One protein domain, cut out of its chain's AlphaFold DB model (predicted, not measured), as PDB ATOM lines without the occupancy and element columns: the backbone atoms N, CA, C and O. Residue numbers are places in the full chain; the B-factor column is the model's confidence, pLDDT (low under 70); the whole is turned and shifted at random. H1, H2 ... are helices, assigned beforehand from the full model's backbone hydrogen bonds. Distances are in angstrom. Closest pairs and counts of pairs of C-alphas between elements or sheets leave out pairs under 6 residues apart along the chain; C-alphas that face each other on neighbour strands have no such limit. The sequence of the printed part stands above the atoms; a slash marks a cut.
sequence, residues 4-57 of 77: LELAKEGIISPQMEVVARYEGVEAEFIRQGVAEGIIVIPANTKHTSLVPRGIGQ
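What this domain is: This is residues 4 to 57 of the 77 residues of an uncharacterized protein of marine sediment metagenome (UniProt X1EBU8). Three short helices make one part, with H3 joining H1 near its last residues to H2 near its first; from H3 a long loop, residues 37 to 57, runs out and folds back on itself, residues 39 to 40 pairing antiparallel with 55 to 56. The 54 printed residues hold H1, H2 and H3 in that order and no named strand; the class is all helix, with 25 residues in named elements, under half. The whole is compact, radius of gyration of the C-alphas 10.1 A, spanning 26 by 24 by 17 A.

How they stand to each other: Start at H1, residues 4 to 8; it touches H3, residues 27 to 36, closest at the C-alphas of Ala 7 and Ala 35, 4.8 A apart. H2, residues 14 to 23, is apart from H1. H2 touches H3, closest at the C-alphas of Ala 20 and Ala 27, 5.0 A apart; their lines are only just about perpendicular, at 73 degrees. In H1, H2 and H3 every O i to N i+4 pair is within hydrogen-bond range.

Where its parts are: Find C-alpha 4 at (104.225, 112.104, 127.292), where H1 begins. H2 runs 14.4 A from C-alpha 14, and H3 14.3 A to C-alpha 36 at (102.518, 113.049, 135.655).

The domain as a whole: The C-alphas of Glu 36 and Ser 49 are the two farthest apart, 27.1 A. The printed part has no cut, both links between helices are tight, and no printed residue is under 70 in pLDDT.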
ATOM      1  N   LEU A   4     105.008 112.765 126.249       98.00
ATOM      2  CA  LEU A   4     104.225 112.104 127.292       98.00
ATOM      3  C   LEU A   4     104.319 110.576 127.208       98.00
ATOM      4  O   LEU A   4     104.467 109.922 128.236       98.00
ATOM      5  N   GLU A   5     104.239 110.013 125.998       98.00
ATOM      6  CA  GLU A   5     104.388 108.567 125.769       98.00
ATOM      7  C   GLU A   5     105.774 108.090 126.216       98.00
ATOM      8  O   GLU A   5     105.864 107.213 127.072       98.00
ATOM      9  N   LEU A   6     106.840 108.755 125.746       98.00
ATOM     10  CA  LEU A   6     108.221 108.453 126.150       98.00
ATOM     11  C   LEU A   6     108.398 108.532 127.668       98.00
ATOM     12  O   LEU A   6     108.962 107.629 128.279       98.00
ATOM     13  N   ALA A   7     107.868 109.588 128.289       98.19
ATOM     14  CA  ALA A   7     107.954 109.763 129.730       98.19
ATOM     15  C   ALA A   7     107.285 108.608 130.483       98.19
ATOM     16  O   ALA A   7     107.877 108.075 131.419       98.19
ATOM     17  N   LYS A   8     106.077 108.198 130.077       98.00
ATOM     18  CA  LYS A   8     105.343 107.084 130.696       98.00
ATOM     19  C   LYS A   8     106.029 105.731 130.499       98.00
ATOM     20  O   LYS A   8     105.916 104.878 131.372       98.00
ATOM     21  N   GLU A   9     106.774 105.558 129.411       98.25
ATOM     22  CA  GLU A   9     107.628 104.387 129.162       98.25
ATOM     23  C   GLU A   9     108.951 104.421 129.954       98.25
ATOM     24  O   GLU A   9     109.750 103.493 129.867       98.25
ATOM     25  N   GLY A  10     109.200 105.474 130.744       97.88
ATOM     26  CA  GLY A  10     110.441 105.632 131.506       97.88
ATOM     27  C   GLY A  10     111.624 106.116 130.663       97.88
ATOM     28  O   GLY A  10     112.758 106.102 131.131       97.88
ATOM     29  N   ILE A  11     111.377 106.566 129.431       98.62
ATOM     30  CA  ILE A  11     112.410 107.000 128.493       98.62
ATOM     31  C   ILE A  11     112.656 108.501 128.664       98.62
ATOM     32  O   ILE A  11     111.748 109.322 128.508       98.62
ATOM     33  N   ILE A  12     113.908 108.871 128.935       98.62
ATOM     34  CA  ILE A  12     114.362 110.263 128.910       98.62
ATOM     35  C   ILE A  12     114.674 110.634 127.461       98.62
ATOM     36  O   ILE A  12     115.547 110.048 126.825       98.62
ATOM     37  N   SER A  13     113.941 111.604 126.920       98.25
ATOM     38  CA  SER A  13     114.165 112.082 125.556       98.25
ATOM     39  C   SER A  13     115.304 113.115 125.499       98.25
ATOM     40  O   SER A  13     115.544 113.825 126.483       98.25
ATOM     41  N   PRO A  14     115.938 113.328 124.328       97.81
ATOM     42  CA  PRO A  14     116.890 114.428 124.151       97.81
ATOM     43  C   PRO A  14     116.283 115.804 124.472       97.81
ATOM     44  O   PRO A  14     116.975 116.710 124.934       97.81
ATOM     45  N   GLN A  15     114.974 115.985 124.251       98.31
ATOM     46  CA  GLN A  15     114.290 117.229 124.599       98.31
ATOM     47  C   GLN A  15     114.200 117.420 126.118       98.31
ATOM     48  O   GLN A  15     114.392 118.541 126.587       98.31
ATOM     49  N   MET A  16     113.951 116.353 126.885       98.62
ATOM     50  CA  MET A  16     113.950 116.402 128.352       98.62
ATOM     51  C   MET A  16     115.332 116.768 128.896       98.62
ATOM     52  O   MET A  16     115.415 117.623 129.772       98.62
ATOM     53  N   GLU A  17     116.414 116.220 128.331       98.56
ATOM     54  CA  GLU A  17     117.785 116.582 128.724       98.56
ATOM     55  C   GLU A  17     118.099 118.064 128.479       98.56
ATOM     56  O   GLU A  17     118.689 118.735 129.328       98.56
ATOM     57  N   VAL A  18     117.691 118.602 127.324       98.50
ATOM     58  CA  VAL A  18     117.895 120.023 127.000       98.50
ATOM     59  C   VAL A  18     117.127 120.924 127.966       98.50
ATOM     60  O   VAL A  18     117.664 121.940 128.416       98.50
ATOM     61  N   VAL A  19     115.887 120.559 128.305       98.56
ATOM     62  CA  VAL A  19     115.075 121.296 129.283       98.56
ATOM     63  C   VAL A  19     115.707 121.228 130.671       98.56
ATOM     64  O   VAL A  19     115.884 122.270 131.295       98.56
ATOM     65  N   ALA A  20     116.109 120.040 131.119       98.62
ATOM     66  CA  ALA A  20     116.752 119.824 132.412       98.62
ATOM     67  C   ALA A  20     118.007 120.693 132.572       98.62
ATOM     68  O   ALA A  20     118.133 121.454 133.533       98.62
ATOM     69  N   ARG A  21     118.876 120.696 131.551       98.62
ATOM     70  CA  ARG A  21     120.087 121.528 131.509       98.62
ATOM     71  C   ARG A  21     119.781 123.026 131.577       98.62
ATOM     72  O   ARG A  21     120.507 123.767 132.229       98.62
ATOM     73  N   TYR A  22     118.733 123.482 130.895       98.50
ATOM     74  CA  TYR A  22     118.340 124.896 130.888       98.50
ATOM     75  C   TYR A  22     117.741 125.359 132.230       98.50
ATOM     76  O   TYR A  22     117.938 126.503 132.662       98.50
ATOM     77  N   GLU A  23     116.996 124.479 132.894       98.50
ATOM     78  CA  GLU A  23     116.356 124.760 134.180       98.50
ATOM     79  C   GLU A  23     117.311 124.554 135.365       98.50
ATOM     80  O   GLU A  23     117.118 125.187 136.399       98.50
ATOM     81  N   GLY A  24     118.382 123.773 135.189       98.31
ATOM     82  CA  GLY A  24     119.336 123.447 136.251       98.31
ATOM     83  C   GLY A  24     118.809 122.363 137.191       98.31
ATOM     84  O   GLY A  24     119.014 122.447 138.397       98.31
ATOM     85  N   VAL A  25     118.095 121.380 136.638       98.44
ATOM     86  CA  VAL A  25     117.482 120.258 137.367       98.44
ATOM     87  C   VAL A  25     117.860 118.930 136.712       98.44
ATOM     88  O   VAL A  25     118.367 118.907 135.591       98.44
ATOM     89  N   GLU A  26     117.582 117.819 137.388       98.50
ATOM     90  CA  GLU A  26     117.826 116.476 136.856       98.50
ATOM     91  C   GLU A  26     116.877 116.126 135.700       98.50
ATOM     92  O   GLU A  26     115.695 116.483 135.702       98.50
ATOM     93  N   ALA A  27     117.364 115.363 134.718       98.62
ATOM     94  CA  ALA A  27     116.538 114.922 133.588       98.62
ATOM     95  C   ALA A  27     115.375 114.019 134.027       98.62
ATOM     96  O   ALA A  27     114.282 114.093 133.465       98.62
ATOM     97  N   GLU A  28     115.584 113.234 135.085       98.62
ATOM     98  CA  GLU A  28     114.547 112.388 135.670       98.62
ATOM     99  C   GLU A  28     113.419 113.209 136.315       98.62
ATOM    100  O   GLU A  28     112.255 112.841 136.184       98.62
ATOM    101  N   PHE A  29     113.727 114.364 136.920       98.69
ATOM    102  CA  PHE A  29     112.703 115.286 137.429       98.69
ATOM    103  C   PHE A  29     111.803 115.792 136.292       98.69
ATOM    104  O   PHE A  29     110.578 115.807 136.417       98.69
ATOM    105  N   ILE A  30     112.397 116.141 135.143       98.81
ATOM    106  CA  ILE A  30     111.633 116.537 133.955       98.81
ATOM    107  C   ILE A  30     110.785 115.370 133.440       98.81
ATOM    108  O   ILE A  30     109.600 115.556 133.177       98.81
ATOM    109  N   ARG A  31     111.361 114.168 133.310       98.75
ATOM    110  CA  ARG A  31     110.639 112.981 132.831       98.75
ATOM    111  C   ARG A  31     109.448 112.644 133.730       98.75
ATOM    112  O   ARG A  31     108.359 112.420 133.207       98.75
ATOM    113  N   GLN A  32     109.624 112.647 135.053       98.75
ATOM    114  CA  GLN A  32     108.541 112.416 136.017       98.75
ATOM    115  C   GLN A  32     107.440 113.462 135.873       98.75
ATOM    116  O   GLN A  32     106.286 113.098 135.660       98.75
ATOM    117  N   GLY A  33     107.798 114.749 135.855       98.69
ATOM    118  CA  GLY A  33     106.812 115.813 135.687       98.69
ATOM    119  C   GLY A  33     106.054 115.730 134.357       98.69
ATOM    120  O   GLY A  33     104.861 116.029 134.309       98.69
ATOM    121  N   VAL A  34     106.709 115.277 133.281       98.69
ATOM    122  CA  VAL A  34     106.042 115.011 131.997       98.69
ATOM    123  C   VAL A  34     105.118 113.797 132.091       98.69
ATOM    124  O   VAL A  34     103.986 113.877 131.622       98.69
ATOM    125  N   ALA A  35     105.545 112.698 132.716       98.62
ATOM    126  CA  ALA A  35     104.725 111.495 132.886       98.62
ATOM    127  C   ALA A  35     103.465 111.758 133.733       98.62
ATOM    128  O   ALA A  35     102.394 111.227 133.424       98.62
ATOM    129  N   GLU A  36     103.595 112.599 134.761       98.38
ATOM    130  CA  GLU A  36     102.518 113.049 135.655       98.38
ATOM    131  C   GLU A  36     101.610 114.115 135.022       98.38
ATOM    132  O   GLU A  36     100.503 114.352 135.501       98.38
ATOM    133  N   GLY A  37     102.048 114.751 133.931       97.69
ATOM    134  CA  GLY A  37     101.298 115.802 133.241       97.69
ATOM    135  C   GLY A  37     101.395 117.191 133.883       97.69
ATOM    136  O   GLY A  37     100.652 118.088 133.490       97.69
ATOM    137  N   ILE A  38     102.310 117.392 134.837       98.44
ATOM    138  CA  ILE A  38     102.567 118.695 135.479       98.44
ATOM    139  C   ILE A  38     103.629 119.528 134.745       98.44
ATOM    140  O   ILE A  38     103.757 120.728 134.999       98.44
ATOM    141  N   ILE A  39     104.386 118.904 133.835       98.69
ATOM    142  CA  ILE A  39     105.337 119.543 132.921       98.69
ATOM    143  C   ILE A  39     104.994 119.146 131.483       98.69
ATOM    144  O   ILE A  39     104.735 117.985 131.182       98.69
ATOM    145  N   VAL A  40     105.040 120.104 130.561       98.44
ATOM    146  CA  VAL A  40     104.905 119.870 129.120       98.44
ATOM    147  C   VAL A  40     106.122 120.404 128.370       98.44
ATOM    148  O   VAL A  40     106.672 121.451 128.713       98.44
ATOM    149  N   ILE A  41     106.527 119.692 127.316       98.38
ATOM    150  CA  ILE A  41     107.575 120.116 126.380       98.38
ATOM    151  C   ILE A  41     106.965 120.162 124.970       98.38
ATOM    152  O   ILE A  41     106.821 119.113 124.333       98.38
ATOM    153  N   PRO A  42     106.585 121.348 124.459       97.19
ATOM    154  CA  PRO A  42     106.050 121.485 123.109       97.19
ATOM    155  C   PRO A  42     107.153 121.215 122.080       97.19
ATOM    156  O   PRO A  42     107.986 122.074 121.816       97.19
ATOM    157  N   ALA A  43     107.171 120.012 121.506       96.62
ATOM    158  CA  ALA A  43     108.208 119.567 120.575       96.62
ATOM    159  C   ALA A  43     107.596 118.894 119.340       96.62
ATOM    160  O   ALA A  43     107.722 117.687 119.135       96.62
ATOM    161  N   ASN A  44     106.891 119.680 118.521       96.00
ATOM    162  CA  ASN A  44     106.376 119.204 117.239       96.00
ATOM    163  C   ASN A  44     107.544 118.780 116.333       96.00
ATOM    164  O   ASN A  44     108.439 119.579 116.064       96.00
ATOM    165  N   THR A  45     107.502 117.552 115.817       93.31
ATOM    166  CA  THR A  45     108.541 116.978 114.948       93.31
ATOM    167  C   THR A  45     108.759 117.759 113.651       93.31
ATOM    168  O   THR A  45     109.837 117.676 113.070       93.31
ATOM    169  N   LYS A  46     107.773 118.547 113.203       95.00
ATOM    170  CA  LYS A  46     107.897 119.423 112.026       95.00
ATOM    171  C   LYS A  46     108.674 120.718 112.298       95.00
ATOM    172  O   LYS A  46     109.065 121.390 111.352       95.00
ATOM    173  N   HIS A  47     108.894 121.087 113.561       93.94
ATOM    174  CA  HIS A  47     109.606 122.309 113.938       93.94
ATOM    175  C   HIS A  47     111.088 122.001 114.204       93.94
ATOM    176  O   HIS A  47     111.521 121.858 115.344       93.94
ATOM    177  N   THR A  48     111.866 121.863 113.132       92.69
ATOM    178  CA  THR A  48     113.253 121.362 113.182       92.69
ATOM    179  C   THR A  48     114.256 122.323 113.828       92.69
ATOM    180  O   THR A  48     115.274 121.873 114.343       92.69
ATOM    181  N   SER A  49     113.973 123.627 113.840       94.44
ATOM    182  CA  SER A  49     114.807 124.669 114.462       94.44
ATOM    183  C   SER A  49     114.433 124.977 115.919       94.44
ATOM    184  O   SER A  49     114.952 125.929 116.505       94.44
ATOM    185  N   LEU A  50     113.523 124.201 116.514       94.44
ATOM    186  CA  LEU A  50     113.075 124.407 117.884       94.44
ATOM    187  C   LEU A  50     114.222 124.220 118.882       94.44
ATOM    188  O   LEU A  50     114.907 123.200 118.881       94.44
ATOM    189  N   VAL A  51     114.321 125.141 119.839       96.50
ATOM    190  CA  VAL A  51     115.057 124.918 121.085       96.50
ATOM    191  C   VAL A  51     114.055 124.486 122.166       96.50
ATOM    192  O   VAL A  51     113.225 125.306 122.566       96.50
ATOM    193  N   PRO A  52     114.092 123.229 122.650       97.56
ATOM    194  CA  PRO A  52     113.122 122.733 123.622       97.56
ATOM    195  C   PRO A  52     113.079 123.559 124.914       97.56
ATOM    196  O   PRO A  52     114.112 123.930 125.485       97.56
ATOM    197  N   ARG A  53     111.862 123.821 125.396       98.12
ATOM    198  CA  ARG A  53     111.585 124.458 126.689       98.12
ATOM    199  C   ARG A  53     110.464 123.707 127.398       98.12
ATOM    200  O   ARG A  53     109.495 123.306 126.759       98.12
ATOM    201  N   GLY A  54     110.624 123.523 128.706       98.19
ATOM    202  CA  GLY A  54     109.594 122.969 129.577       98.19
ATOM    203  C   GLY A  54     108.702 124.072 130.134       98.19
ATOM    204  O   GLY A  54     109.174 125.173 130.425       98.19
ATOM    205  N   ILE A  55     107.418 123.770 130.286       98.62
ATOM    206  CA  ILE A  55     106.425 124.615 130.952       98.62
ATOM    207  C   ILE A  55     105.770 123.747 132.021       98.62
ATOM    208  O   ILE A  55     105.244 122.689 131.690       98.62
ATOM    209  N   GLY A  56     105.805 124.163 133.283       97.94
ATOM    210  CA  GLY A  56     105.225 123.365 134.357       97.94
ATOM    211  C   GLY A  56     105.736 123.725 135.740       97.94
ATOM    212  O   GLY A  56     106.556 124.632 135.903       97.94
ATOM    213  N   GLN A  57     105.230 123.005 136.736       97.25
ATOM    214  CA  GLN A  57     105.587 123.204 138.137       97.25
ATOM    215  C   GLN A  57     107.075 122.902 138.388       97.25
ATOM    216  O   GLN A  57     107.631 121.957 137.839       97.25
TER     217      GLN A  57